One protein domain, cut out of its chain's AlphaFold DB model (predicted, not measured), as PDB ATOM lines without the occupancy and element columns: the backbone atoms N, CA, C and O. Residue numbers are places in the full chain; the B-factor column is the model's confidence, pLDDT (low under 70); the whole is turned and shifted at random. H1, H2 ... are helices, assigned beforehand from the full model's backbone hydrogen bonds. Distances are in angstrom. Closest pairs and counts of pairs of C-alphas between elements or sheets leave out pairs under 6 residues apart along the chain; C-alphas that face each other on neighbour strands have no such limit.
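AT A GLANCE: This is residues 770 to 870 of the 870 residues of a protein of Acidobacteria bacterium (UniProt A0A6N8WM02). The longest helix, H3, crosses one side of a core helix, H5, and H1 crosses the opposite side; H2 packs near one end of H5 and short H4 near the other. The printed part has 101 residues with five named helices, H1 to H5 in chain order, and no named strand: all helix, mostly crossed. It is compact, radius of gyration of the C-alphas 13.2 A, with an elongated outline spanning 42 by 27 by 21 A.

IN THESE COORDINATES: H3, residues 810 to 829, is 29.2 A long and begins at C-alpha 810 (3.431, 0.296, 31.653). H1 is residues 771 to 787, 24.5 A; H2 792 to 804, 17.7 A; H4 831 to 838, 10.6 A; H5 848 to 861, 20.2 A, ending at C-alpha 861 (21.999, 1.338, 38.214).

HOW THE PARTS SIT: H3 touches H5, the hub, at a steep tilt of 44 degrees; their closest C-alphas, Met 823 and Ser 852, are 5.0 A apart. H1 touches H5 at 64 degrees, steep, closest C-alphas Ala 781 and Val 854, 5.1 A. H1 and H3 are apart. In H1 to H5 every O i to N i+4 pair is within hydrogen-bond range.

THE WHOLE: The farthest C-alphas, Gly 843 and Pro 870, are 43.3 A apart. The printed part has no cut and no long link. Residues 840 to 846 are under pLDDT 70.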
ATOM      1  N   ASP A 770      32.936  -0.523  35.784       90.75
ATOM      2  CA  ASP A 770      33.756  -0.609  36.989       90.75
ATOM      3  C   ASP A 770      33.503  -1.924  37.752       90.75
ATOM      4  O   ASP A 770      32.374  -2.428  37.845       90.75
ATOM      5  N   GLN A 771      34.572  -2.493  38.316       89.62
ATOM      6  CA  GLN A 771      34.515  -3.765  39.038       89.62
ATOM      7  C   GLN A 771      33.530  -3.702  40.215       89.62
ATOM      8  O   GLN A 771      32.773  -4.652  40.433       89.62
ATOM      9  N   THR A 772      33.504  -2.585  40.950       90.56
ATOM     10  CA  THR A 772      32.595  -2.417  42.093       90.56
ATOM     11  C   THR A 772      31.142  -2.319  41.634       90.56
ATOM     12  O   THR A 772      30.265  -2.931  42.234       90.56
ATOM     13  N   GLN A 773      30.879  -1.668  40.501       92.88
ATOM     14  CA  GLN A 773      29.528  -1.556  39.939       92.88
ATOM     15  C   GLN A 773      28.997  -2.897  39.420       92.88
ATOM     16  O   GLN A 773      27.814  -3.221  39.578       92.88
ATOM     17  N   THR A 774      29.881  -3.729  38.868       92.50
ATOM     18  CA  THR A 774      29.548  -5.108  38.487       92.50
ATOM     19  C   THR A 774      29.158  -5.941  39.711       92.50
ATOM     20  O   THR A 774      28.156  -6.660  39.686       92.50
ATOM     21  N   GLU A 775      29.900  -5.817  40.811       92.88
ATOM     22  CA  GLU A 775      29.582  -6.472  42.084       92.88
ATOM     23  C   GLU A 775      28.235  -6.006  42.655       92.88
ATOM     24  O   GLU A 775      27.402  -6.843  43.018       92.88
ATOM     25  N   PHE A 776      27.971  -4.695  42.650       95.75
ATOM     26  CA  PHE A 776      26.692  -4.134  43.092       95.75
ATOM     27  C   PHE A 776      25.529  -4.650  42.244       95.75
ATOM     28  O   PHE A 776      24.494  -5.035  42.786       95.75
ATOM     29  N   SER A 777      25.712  -4.749  40.927       96.69
ATOM     30  CA  SER A 777      24.694  -5.275  40.011       96.69
ATOM     31  C   SER A 777      24.381  -6.751  40.263       96.69
ATOM     32  O   SER A 777      23.214  -7.147  40.248       96.69
ATOM     33  N   ARG A 778      25.399  -7.576  40.547       95.38
ATOM     34  CA  ARG A 778      25.212  -8.992  40.911       95.38
ATOM     35  C   ARG A 778      24.433  -9.139  42.214       95.38
ATOM     36  O   ARG A 778      23.488  -9.926  42.286       95.38
ATOM     37  N   ALA A 779      24.801  -8.372  43.238       95.88
ATOM     38  CA  ALA A 779      24.083  -8.373  44.508       95.88
ATOM     39  C   ALA A 779      22.643  -7.860  44.346       95.88
ATOM     40  O   ALA A 779      21.711  -8.502  44.835       95.88
ATOM     41  N   PHE A 780      22.440  -6.787  43.574       97.81
ATOM     42  CA  PHE A 780      21.119  -6.228  43.288       97.81
ATOM     43  C   PHE A 780      20.200  -7.227  42.570       97.81
ATOM     44  O   PHE A 780      19.037  -7.386  42.954       97.81
ATOM     45  N   ALA A 781      20.728  -7.983  41.607       96.81
ATOM     46  CA  ALA A 781      19.996  -9.057  40.943       96.81
ATOM     47  C   ALA A 781      19.561 -10.146  41.933       96.81
ATOM     48  O   ALA A 781      18.378 -10.485  41.998       96.81
ATOM     49  N   ARG A 782      20.489 -10.647  42.764       95.31
ATOM     50  CA  ARG A 782      20.202 -11.682  43.775       95.31
ATOM     51  C   ARG A 782      19.129 -11.233  44.762       95.31
ATOM     52  O   ARG A 782      18.201 -11.987  45.066       95.31
ATOM     53  N   ILE A 783      19.218  -9.998  45.252       95.25
ATOM     54  CA  ILE A 783      18.248  -9.488  46.221       95.25
ATOM     55  C   ILE A 783      16.887  -9.177  45.568       95.25
ATOM     56  O   ILE A 783      15.855  -9.230  46.239       95.25
ATOM     57  N   THR A 784      16.848  -8.855  44.273       96.06
ATOM     58  CA  THR A 784      15.604  -8.677  43.498       96.06
ATOM     59  C   THR A 784      14.913 -10.015  43.268       96.06
ATOM     60  O   THR A 784      13.721 -10.161  43.516       96.06
ATOM     61  N   VAL A 785      15.678 -11.028  42.874       93.31
ATOM     62  CA  VAL A 785      15.199 -12.394  42.654       93.31
ATOM     63  C   VAL A 785      14.625 -13.018  43.924       93.31
ATOM     64  O   VAL A 785      13.550 -13.620  43.873       93.31
ATOM     65  N   SER A 786      15.335 -12.871  45.044       93.12
ATOM     66  CA  SER A 786      14.986 -13.520  46.313       93.12
ATOM     67  C   SER A 786      13.847 -12.832  47.063       93.12
ATOM     68  O   SER A 786      13.084 -13.507  47.746       93.12
ATOM     69  N   ARG A 787      13.718 -11.501  46.960       94.25
ATOM     70  CA  ARG A 787      12.738 -10.726  47.747       94.25
ATOM     71  C   ARG A 787      11.655 -10.043  46.913       94.25
ATOM     72  O   ARG A 787      10.691  -9.553  47.486       94.25
ATOM     73  N   GLY A 788      11.788 -10.008  45.588       92.94
ATOM     74  CA  GLY A 788      10.868  -9.305  44.692       92.94
ATOM     75  C   GLY A 788       9.599 -10.066  44.319       92.94
ATOM     76  O   GLY A 788       8.941  -9.685  43.362       92.94
ATOM     77  N   GLY A 789       9.255 -11.138  45.033       93.12
ATOM     78  CA  GLY A 789       8.075 -11.957  44.748       93.12
ATOM     79  C   GLY A 789       8.319 -13.082  43.739       93.12
ATOM     80  O   GLY A 789       9.454 -13.368  43.340       93.12
ATOM     81  N   SER A 790       7.235 -13.763  43.363       92.06
ATOM     82  CA  SER A 790       7.267 -14.978  42.539       92.06
ATOM     83  C   SER A 790       7.163 -14.689  41.042       92.06
ATOM     84  O   SER A 790       7.673 -15.468  40.235       92.06
ATOM     85  N   THR A 791       6.555 -13.565  40.648       94.50
ATOM     86  CA  THR A 791       6.368 -13.216  39.233       94.50
ATOM     87  C   THR A 791       7.436 -12.249  38.725       94.50
ATOM     88  O   THR A 791       8.055 -11.497  39.480       94.50
ATOM     89  N   ARG A 792       7.655 -12.238  37.403       93.94
ATOM     90  CA  ARG A 792       8.582 -11.291  36.761       93.94
ATOM     91  C   ARG A 792       8.145  -9.837  36.975       93.94
ATOM     92  O   ARG A 792       8.985  -9.013  37.308       93.94
ATOM     93  N   SER A 793       6.848  -9.548  36.848       96.38
ATOM     94  CA  SER A 793       6.276  -8.212  37.081       96.38
ATOM     95  C   SER A 793       6.522  -7.722  38.514       96.38
ATOM     96  O   SER A 793       7.023  -6.615  38.710       96.38
ATOM     97  N   GLN A 794       6.283  -8.571  39.524       96.81
ATOM     98  CA  GLN A 794       6.575  -8.230  40.921       96.81
ATOM     99  C   GLN A 794       8.056  -7.887  41.112       96.81
ATOM    100  O   GLN A 794       8.368  -6.861  41.710       96.81
ATOM    101  N   ARG A 795       8.966  -8.675  40.524       97.25
ATOM    102  CA  ARG A 795      10.415  -8.433  40.608       97.25
ATOM    103  C   ARG A 795      10.843  -7.145  39.903       97.25
ATOM    104  O   ARG A 795      11.706  -6.444  40.418       97.25
ATOM    105  N   ILE A 796      10.230  -6.807  38.765       98.06
ATOM    106  CA  ILE A 796      10.480  -5.540  38.059       98.06
ATOM    107  C   ILE A 796      10.053  -4.355  38.930       98.06
ATOM    108  O   ILE A 796      10.854  -3.451  39.166       98.06
ATOM    109  N   ARG A 797       8.825  -4.379  39.463       97.12
ATOM    110  CA  ARG A 797       8.317  -3.333  40.368       97.12
ATOM    111  C   ARG A 797       9.219  -3.174  41.585       97.12
ATOM    112  O   ARG A 797       9.620  -2.067  41.920       97.12
ATOM    113  N   TYR A 798       9.598  -4.301  42.173       97.19
ATOM    114  CA  TYR A 798      10.492  -4.364  43.311       97.19
ATOM    115  C   TYR A 798      11.866  -3.728  43.018       97.19
ATOM    116  O   TYR A 798      12.398  -2.971  43.835       97.19
ATOM    117  N   ALA A 799      12.447  -4.019  41.850       98.00
ATOM    118  CA  ALA A 799      13.715  -3.435  41.421       98.00
ATOM    119  C   ALA A 799      13.603  -1.913  41.256       98.00
ATOM    120  O   ALA A 799      14.430  -1.185  41.798       98.00
ATOM    121  N   PHE A 800      12.548  -1.435  40.589       98.12
ATOM    122  CA  PHE A 800      12.254  -0.008  40.423       98.12
ATOM    123  C   PHE A 800      12.085   0.721  41.761       98.12
ATOM    124  O   PHE A 800      12.627   1.810  41.942       98.12
ATOM    125  N   GLU A 801      11.407   0.117  42.736       96.81
ATOM    126  CA  GLU A 801      11.251   0.738  44.053       96.81
ATOM    127  C   GLU A 801      12.574   0.819  44.817       96.81
ATOM    128  O   GLU A 801      12.853   1.853  45.422       96.81
ATOM    129  N   ARG A 802      13.427  -0.213  44.757       96.62
ATOM    130  CA  ARG A 802      14.753  -0.158  45.399       96.62
ATOM    131  C   ARG A 802      15.707   0.837  44.737       96.62
ATOM    132  O   ARG A 802      16.475   1.474  45.450       96.62
ATOM    133  N   SER A 803      15.712   0.948  43.408       97.12
ATOM    134  CA  SER A 803      16.679   1.799  42.698       97.12
ATOM    135  C   SER A 803      16.176   3.233  42.499       97.12
ATOM    136  O   SER A 803      16.919   4.191  42.725       97.12
ATOM    137  N   LEU A 804      14.904   3.406  42.133       97.50
ATOM    138  CA  LEU A 804      14.307   4.684  41.725       97.50
ATOM    139  C   LEU A 804      13.248   5.214  42.708       97.50
ATOM    140  O   LEU A 804      12.771   6.328  42.533       97.50
ATOM    141  N   ALA A 805      12.894   4.466  43.762       97.44
ATOM    142  CA  ALA A 805      11.852   4.816  44.745       97.44
ATOM    143  C   ALA A 805      10.438   5.035  44.161       97.44
ATOM    144  O   ALA A 805       9.530   5.527  44.841       97.44
ATOM    145  N   ARG A 806      10.211   4.620  42.915       96.69
ATOM    146  CA  ARG A 806       8.916   4.675  42.234       96.69
ATOM    147  C   ARG A 806       8.589   3.350  41.574       96.69
ATOM    148  O   ARG A 806       9.442   2.482  41.469       96.69
ATOM    149  N   LEU A 807       7.350   3.217  41.122       97.06
ATOM    150  CA  LEU A 807       6.937   2.097  40.287       97.06
ATOM    151  C   LEU A 807       7.271   2.389  38.812       97.06
ATOM    152  O   LEU A 807       7.300   3.563  38.419       97.06
ATOM    153  N   PRO A 808       7.520   1.350  37.997       97.69
ATOM    154  CA  PRO A 808       7.615   1.505  36.554       97.69
ATOM    155  C   PRO A 808       6.246   1.890  35.990       97.69
ATOM    156  O   PRO A 808       5.207   1.457  36.499       97.69
ATOM    157  N   ASN A 809       6.238   2.678  34.921       97.06
ATOM    158  CA  ASN A 809       5.044   2.808  34.092       97.06
ATOM    159  C   ASN A 809       4.880   1.570  33.180       97.06
ATOM    160  O   ASN A 809       5.766   0.716  33.097       97.06
ATOM    161  N   ALA A 810       3.741   1.462  32.488       97.06
ATOM    162  CA  ALA A 810       3.431   0.296  31.653       97.06
ATOM    163  C   ALA A 810       4.444   0.078  30.510       97.06
ATOM    164  O   ALA A 810       4.743  -1.063  30.156       97.06
ATOM    165  N   GLU A 811       4.991   1.158  29.950       97.88
ATOM    166  CA  GLU A 811       5.980   1.089  28.875       97.88
ATOM    167  C   GLU A 811       7.343   0.611  29.393       97.88
ATOM    168  O   GLU A 811       7.955  -0.281  28.808       97.88
ATOM    169  N   GLU A 812       7.807   1.166  30.512       97.69
ATOM    170  CA  GLU A 812       9.046   0.764  31.182       97.69
ATOM    171  C   GLU A 812       8.995  -0.698  31.624       97.69
ATOM    172  O   GLU A 812       9.955  -1.446  31.418       97.69
ATOM    173  N   GLU A 813       7.863  -1.124  32.190       97.38
ATOM    174  CA  GLU A 813       7.649  -2.513  32.573       97.38
ATOM    175  C   GLU A 813       7.680  -3.432  31.344       97.38
ATOM    176  O   GLU A 813       8.403  -4.430  31.354       97.38
ATOM    177  N   GLY A 814       6.971  -3.075  30.266       97.62
ATOM    178  CA  GLY A 814       6.981  -3.827  29.009       97.62
ATOM    179  C   GLY A 814       8.385  -3.952  28.405       97.62
ATOM    180  O   GLY A 814       8.828  -5.060  28.098       97.62
ATOM    181  N   ARG A 815       9.132  -2.842  28.320       97.31
ATOM    182  CA  ARG A 815      10.517  -2.818  27.815       97.31
ATOM    183  C   ARG A 815      11.436  -3.720  28.636       97.31
ATOM    184  O   ARG A 815      12.213  -4.481  28.061       97.31
ATOM    185  N   LEU A 816      11.340  -3.675  29.968       96.75
ATOM    186  CA  LEU A 816      12.189  -4.500  30.825       96.75
ATOM    187  C   LEU A 816      11.791  -5.983  30.777       96.75
ATOM    188  O   LEU A 816      12.667  -6.847  30.825       96.75
ATOM    189  N   GLN A 817      10.501  -6.301  30.623       96.81
ATOM    190  CA  GLN A 817      10.054  -7.677  30.387       96.81
ATOM    191  C   GLN A 817      10.645  -8.250  29.093       96.81
ATOM    192  O   GLN A 817      11.172  -9.365  29.129       96.81
ATOM    193  N   SER A 818      10.600  -7.492  27.991       97.12
ATOM    194  CA  SER A 818      11.208  -7.880  26.712       97.12
ATOM    195  C   SER A 818      12.725  -8.032  26.822       97.12
ATOM    196  O   SER A 818      13.270  -9.031  26.359       97.12
ATOM    197  N   PHE A 819      13.399  -7.092  27.491       97.00
ATOM    198  CA  PHE A 819      14.843  -7.155  27.724       97.00
ATOM    199  C   PHE A 819      15.248  -8.411  28.507       97.00
ATOM    200  O   PHE A 819      16.177  -9.111  28.116       97.00
ATOM    201  N   LEU A 820      14.524  -8.744  29.581       95.62
ATOM    202  CA  LEU A 820      14.779  -9.949  30.375       95.62
ATOM    203  C   LEU A 820      14.569 -11.238  29.570       95.62
ATOM    204  O   LEU A 820      15.328 -12.186  29.754       95.62
ATOM    205  N   THR A 821      13.560 -11.287  28.691       94.94
ATOM    206  CA  THR A 821      13.369 -12.427  27.776       94.94
ATOM    207  C   THR A 821      14.562 -12.563  26.835       94.94
ATOM    208  O   THR A 821      15.185 -13.619  26.814       94.94
ATOM    209  N   HIS A 822      14.929 -11.480  26.146       95.12
ATOM    210  CA  HIS A 822      16.029 -11.481  25.183       95.12
ATOM    211  C   HIS A 822      17.365 -11.887  25.822       95.12
ATOM    212  O   HIS A 822      18.044 -12.782  25.328       95.12
ATOM    213  N   MET A 823      17.716 -11.291  26.966       94.19
ATOM    214  CA  MET A 823      18.947 -11.646  27.681       94.19
ATOM    215  C   MET A 823      18.915 -13.085  28.212       94.19
ATOM    216  O   MET A 823      19.951 -13.738  28.267       94.19
ATOM    217  N   GLY A 824      17.746 -13.585  28.624       90.44
ATOM    218  CA  GLY A 824      17.594 -14.968  29.076       90.44
ATOM    219  C   GLY A 824      17.844 -15.988  27.963       90.44
ATOM    220  O   GLY A 824      18.510 -16.992  28.205       90.44
ATOM    221  N   GLU A 825      17.350 -15.715  26.752       91.88
ATOM    222  CA  GLU A 825      17.605 -16.527  25.554       91.88
ATOM    223  C   GLU A 825      19.087 -16.486  25.166       91.88
ATOM    224  O   GLU A 825      19.717 -17.529  24.998       91.88
ATOM    225  N   ASP A 826      19.666 -15.286  25.113       90.81
ATOM    226  CA  ASP A 826      21.064 -15.064  24.752       90.81
ATOM    227  C   ASP A 826      22.037 -15.790  25.701       90.81
ATOM    228  O   ASP A 826      22.852 -16.604  25.258       90.81
ATOM    229  N   PHE A 827      21.883 -15.623  27.020       89.44
ATOM    230  CA  PHE A 827      22.683 -16.367  28.001       89.44
ATOM    231  C   PHE A 827      22.407 -17.875  27.988       89.44
ATOM    232  O   PHE A 827      23.294 -18.652  28.337       89.44
ATOM    233  N   GLY A 828      21.213 -18.305  27.569       85.88
ATOM    234  CA  GLY A 828      20.892 -19.721  27.378       85.88
ATOM    235  C   GLY A 828      21.717 -20.363  26.262       85.88
ATOM    236  O   GLY A 828      22.085 -21.530  26.362       85.88
ATOM    237  N   THR A 829      22.069 -19.585  25.234       87.12
ATOM    238  CA  THR A 829      22.959 -20.025  24.147       87.12
ATOM    239  C   THR A 829      24.450 -19.865  24.468       87.12
ATOM    240  O   THR A 829      25.282 -20.483  23.804       87.12
ATOM    241  N   ARG A 830      24.803 -19.081  25.502       83.31
ATOM    242  CA  ARG A 830      26.191 -18.794  25.923       83.31
ATOM    243  C   ARG A 830      26.412 -18.993  27.438       83.31
ATOM    244  O   ARG A 830      26.659 -18.022  28.159       83.31
ATOM    245  N   PRO A 831      26.387 -20.237  27.960       73.69
ATOM    246  CA  PRO A 831      26.458 -20.496  29.405       73.69
ATOM    247  C   PRO A 831      27.750 -20.016  30.089       73.69
ATOM    248  O   PRO A 831      27.720 -19.577  31.237       73.69
ATOM    249  N   LEU A 832      28.889 -20.045  29.385       72.69
ATOM    250  CA  LEU A 832      30.160 -19.526  29.912       72.69
ATOM    251  C   LEU A 832      30.080 -18.023  30.218       72.69
ATOM    252  O   LEU A 832      30.585 -17.575  31.248       72.69
ATOM    253  N   ASP A 833      29.376 -17.259  29.384       81.19
ATOM    254  CA  ASP A 833      29.159 -15.831  29.613       81.19
ATOM    255  C   ASP A 833      28.220 -15.614  30.809       81.19
ATOM    256  O   ASP A 833      28.428 -14.697  31.607       81.19
ATOM    257  N   ALA A 834      27.235 -16.499  31.009       79.94
ATOM    258  CA  ALA A 834      26.354 -16.464  32.177       79.94
ATOM    259  C   ALA A 834      27.126 -16.666  33.499       79.94
ATOM    260  O   ALA A 834      26.883 -15.937  34.469       79.94
ATOM    261  N   HIS A 835      28.105 -17.579  33.536       79.88
ATOM    262  CA  HIS A 835      29.015 -17.743  34.681       79.88
ATOM    263  C   HIS A 835      29.818 -16.470  34.959       79.88
ATOM    264  O   HIS A 835      29.853 -15.978  36.090       79.88
ATOM    265  N   GLN A 836      30.429 -15.893  33.921       83.69
ATOM    266  CA  GLN A 836      31.217 -14.669  34.064       83.69
ATOM    267  C   GLN A 836      30.359 -13.501  34.564       83.69
ATOM    268  O   GLN A 836      30.785 -12.739  35.433       83.69
ATOM    269  N   VAL A 837      29.125 -13.368  34.075       85.06
ATOM    270  CA  VAL A 837      28.206 -12.298  34.482       85.06
ATOM    271  C   VAL A 837      27.722 -12.477  35.921       85.06
ATOM    272  O   VAL A 837      27.683 -11.499  36.668       85.06
ATOM    273  N   THR A 838      27.406 -13.699  36.353       84.44
ATOM    274  CA  THR A 838      26.924 -13.981  37.722       84.44
ATOM    275  C   THR A 838      28.045 -14.024  38.766       84.44
ATOM    276  O   THR A 838      27.802 -13.734  39.943       84.44
ATOM    277  N   GLY A 839      29.285 -14.291  38.342       78.12
ATOM    278  CA  GLY A 839      30.452 -14.410  39.218       78.12
ATOM    279  C   GLY A 839      30.475 -15.708  40.032       78.12
ATOM    280  O   GLY A 839      31.084 -15.728  41.098       78.12
ATOM    281  N   GLU A 840      29.782 -16.753  39.574       67.31
ATOM    282  CA  GLU A 840      29.772 -18.081  40.198       67.31
ATOM    283  C   GLU A 840      30.821 -18.996  39.552       67.31
ATOM    284  O   GLU A 840      31.011 -18.972  38.333       67.31
ATOM    285  N   ALA A 841      31.523 -19.788  40.373       50.47
ATOM    286  CA  ALA A 841      32.526 -20.739  39.898       50.47
ATOM    287  C   ALA A 841      31.890 -21.777  38.959       50.47
ATOM    288  O   ALA A 841      30.726 -22.141  39.124       50.47
ATOM    289  N   ALA A 842      32.663 -22.269  37.990       45.84
ATOM    290  CA  ALA A 842      32.255 -23.364  37.118       45.84
ATOM    291  C   ALA A 842      31.946 -24.611  37.975       45.84
ATOM    292  O   ALA A 842      32.859 -25.312  38.401       45.84
ATOM    293  N   GLY A 843      30.672 -24.835  38.315       47.50
ATOM    294  CA  GLY A 843      30.254 -25.932  39.194       47.50
ATOM    295  C   GLY A 843      28.872 -25.776  39.839       47.50
ATOM    296  O   GLY A 843      28.213 -26.789  40.061       47.50
ATOM    297  N   SER A 844      28.393 -24.551  40.099       56.38
ATOM    298  CA  SER A 844      26.963 -24.295  40.349       56.38
ATOM    299  C   SER A 844      26.317 -23.892  39.031       56.38
ATOM    300  O   SER A 844      26.805 -22.966  38.396       56.38
ATOM    301  N   ASP A 845      25.276 -24.602  38.593       54.47
ATOM    302  CA  ASP A 845      24.599 -24.332  37.319       54.47
ATOM    303  C   ASP A 845      23.955 -22.928  37.385       54.47
ATOM    304  O   ASP A 845      22.950 -22.740  38.087       54.47
ATOM    305  N   PRO A 846      24.536 -21.894  36.748       59.97
ATOM    306  CA  PRO A 846      24.035 -20.544  36.864       59.97
ATOM    307  C   PRO A 846      22.831 -20.469  35.945       59.97
ATOM    308  O   PRO A 846      22.951 -20.615  34.730       59.97
ATOM    309  N   ALA A 847      21.645 -20.224  36.490       72.69
ATOM    310  CA  ALA A 847      20.482 -20.088  35.630       72.69
ATOM    311  C   ALA A 847      20.727 -18.911  34.654       72.69
ATOM    312  O   ALA A 847      20.918 -17.789  35.138       72.69
ATOM    313  N   PRO A 848      20.671 -19.092  33.313       81.19
ATOM    314  CA  PRO A 848      20.690 -17.987  32.337       81.19
ATOM    315  C   PRO A 848      19.717 -16.857  32.706       81.19
ATOM    316  O   PRO A 848      19.945 -15.666  32.497       81.19
ATOM    317  N   TRP A 849      18.647 -17.251  33.389       85.25
ATOM    318  CA  TRP A 849      17.706 -16.381  34.059       85.25
ATOM    319  C   TRP A 849      18.321 -15.416  35.101       85.25
ATOM    320  O   TRP A 849      17.990 -14.232  35.074       85.25
ATOM    321  N   LEU A 850      19.215 -15.841  36.003       90.62
ATOM    322  CA  LEU A 850      19.874 -14.934  36.957       90.62
ATOM    323  C   LEU A 850      20.812 -13.957  36.234       90.62
ATOM    324  O   LEU A 850      20.823 -12.772  36.570       90.62
ATOM    325  N   ALA A 851      21.538 -14.416  35.210       92.31
ATOM    326  CA  ALA A 851      22.386 -13.553  34.386       92.31
ATOM    327  C   ALA A 851      21.574 -12.436  33.700       92.31
ATOM    328  O   ALA A 851      21.998 -11.277  33.699       92.31
ATOM    329  N   SER A 852      20.353 -12.737  33.230       94.56
ATOM    330  CA  SER A 852      19.432 -11.720  32.694       94.56
ATOM    331  C   SER A 852      19.077 -10.635  33.726       94.56
ATOM    332  O   SER A 852      19.038  -9.447  33.396       94.56
ATOM    333  N   TRP A 853      18.917 -11.003  35.004       95.62
ATOM    334  CA  TRP A 853      18.675 -10.046  36.088       95.62
ATOM    335  C   TRP A 853      19.908  -9.226  36.460       95.62
ATOM    336  O   TRP A 853      19.758  -8.065  36.842       95.62
ATOM    337  N   VAL A 854      21.118  -9.779  36.332       95.94
ATOM    338  CA  VAL A 854      22.358  -8.997  36.477       95.94
ATOM    339  C   VAL A 854      22.437  -7.943  35.375       95.94
ATOM    340  O   VAL A 854      22.704  -6.780  35.672       95.94
ATOM    341  N   ALA A 855      22.130  -8.304  34.126       95.31
ATOM    342  CA  ALA A 855      22.070  -7.347  33.022       95.31
ATOM    343  C   ALA A 855      21.012  -6.253  33.266       95.31
ATOM    344  O   ALA A 855      21.313  -5.069  33.129       95.31
ATOM    345  N   ALA A 856      19.807  -6.622  33.715       96.50
ATOM    346  CA  ALA A 856      18.757  -5.658  34.061       96.50
ATOM    347  C   ALA A 856      19.164  -4.740  35.229       96.50
ATOM    348  O   ALA A 856      18.900  -3.540  35.204       96.50
ATOM    349  N   SER A 857      19.858  -5.285  36.230       97.56
ATOM    350  CA  SER A 857      20.392  -4.521  37.362       97.56
ATOM    351  C   SER A 857      21.423  -3.488  36.905       97.56
ATOM    352  O   SER A 857      21.350  -2.340  37.333       97.56
ATOM    353  N   ARG A 858      22.322  -3.857  35.979       96.06
ATOM    354  CA  ARG A 858      23.285  -2.922  35.366       96.06
ATOM    355  C   ARG A 858      22.583  -1.779  34.637       96.06
ATOM    356  O   ARG A 858      23.011  -0.639  34.762       96.06
ATOM    357  N   VAL A 859      21.497  -2.067  33.911       96.19
ATOM    358  CA  VAL A 859      20.688  -1.029  33.248       96.19
ATOM    359  C   VAL A 859      20.116  -0.060  34.280       96.19
ATOM    360  O   VAL A 859      20.329   1.141  34.153       96.19
ATOM    361  N   LEU A 860      19.448  -0.569  35.322       97.69
ATOM    362  CA  LEU A 860      18.798   0.265  36.339       97.69
ATOM    363  C   LEU A 860      19.788   1.133  37.129       97.69
ATOM    364  O   LEU A 860      19.485   2.294  37.390       97.69
ATOM    365  N   LEU A 861      20.959   0.597  37.488       97.62
ATOM    366  CA  LEU A 861      21.999   1.338  38.214       97.62
ATOM    367  C   LEU A 861      22.754   2.353  37.330       97.62
ATOM    368  O   LEU A 861      23.456   3.210  37.857       97.62
ATOM    369  N   ASN A 862      22.598   2.287  36.003       96.88
ATOM    370  CA  ASN A 862      23.211   3.210  35.042       96.88
ATOM    371  C   ASN A 862      22.235   4.278  34.502       96.88
ATOM    372  O   ASN A 862      22.593   5.071  33.630       96.88
ATOM    373  N   LEU A 863      20.986   4.315  34.975       96.44
ATOM    374  CA  LEU A 863      20.028   5.339  34.551       96.44
ATOM    375  C   LEU A 863      20.430   6.726  35.072       96.44
ATOM    376  O   LEU A 863      20.811   6.870  36.233       96.44
ATOM    377  N   ASP A 864      20.215   7.767  34.259       95.25
ATOM    378  CA  ASP A 864      20.322   9.171  34.699       95.25
ATOM    379  C   ASP A 864      19.472   9.425  35.955       95.25
ATOM    380  O   ASP A 864      19.913  10.071  36.901       95.25
ATOM    381  N   GLU A 865      18.270   8.846  36.009       95.75
ATOM    382  CA  GLU A 865      17.371   8.939  37.160       95.75
ATOM    383  C   GLU A 865      17.935   8.276  38.429       95.75
ATOM    384  O   GLU A 865      17.691   8.751  39.542       95.75
ATOM    385  N   PHE A 866      18.722   7.205  38.284       97.69
ATOM    386  CA  PHE A 866      19.337   6.534  39.426       97.69
ATOM    387  C   PHE A 866      20.363   7.441  40.108       97.69
ATOM    388  O   PHE A 866      20.347   7.577  41.332       97.69
ATOM    389  N   ILE A 867      21.190   8.119  39.310       96.56
ATOM    390  CA  ILE A 867      22.230   9.039  39.786       96.56
ATOM    391  C   ILE A 867      21.755  10.487  39.941       96.56
ATOM    392  O   ILE A 867      22.571  11.385  40.141       96.56
ATOM    393  N   THR A 868      20.447  10.734  39.872       96.81
ATOM    394  CA  THR A 868      19.864  12.071  39.994       96.81
ATOM    395  C   THR A 868      18.924  12.135  41.186       96.81
ATOM    396  O   THR A 868      18.025  11.309  41.358       96.81
ATOM    397  N   ARG A 869      19.094  13.174  42.003       96.88
ATOM    398  CA  ARG A 869      18.070  13.582  42.956       96.88
ATOM    399  C   ARG A 869      16.939  14.295  42.187       96.88
ATOM    400  O   ARG A 869      17.237  15.256  41.464       96.88
ATOM    401  N   PRO A 870      15.680  13.829  42.311       94.12
ATOM    402  CA  PRO A 870      14.550  14.338  41.533       94.12
ATOM    403  C   PRO A 870      13.974  15.645  42.076       94.12
ATOM    404  O   PRO A 870      14.266  16.027  43.229       94.12
TER     405      PRO A 870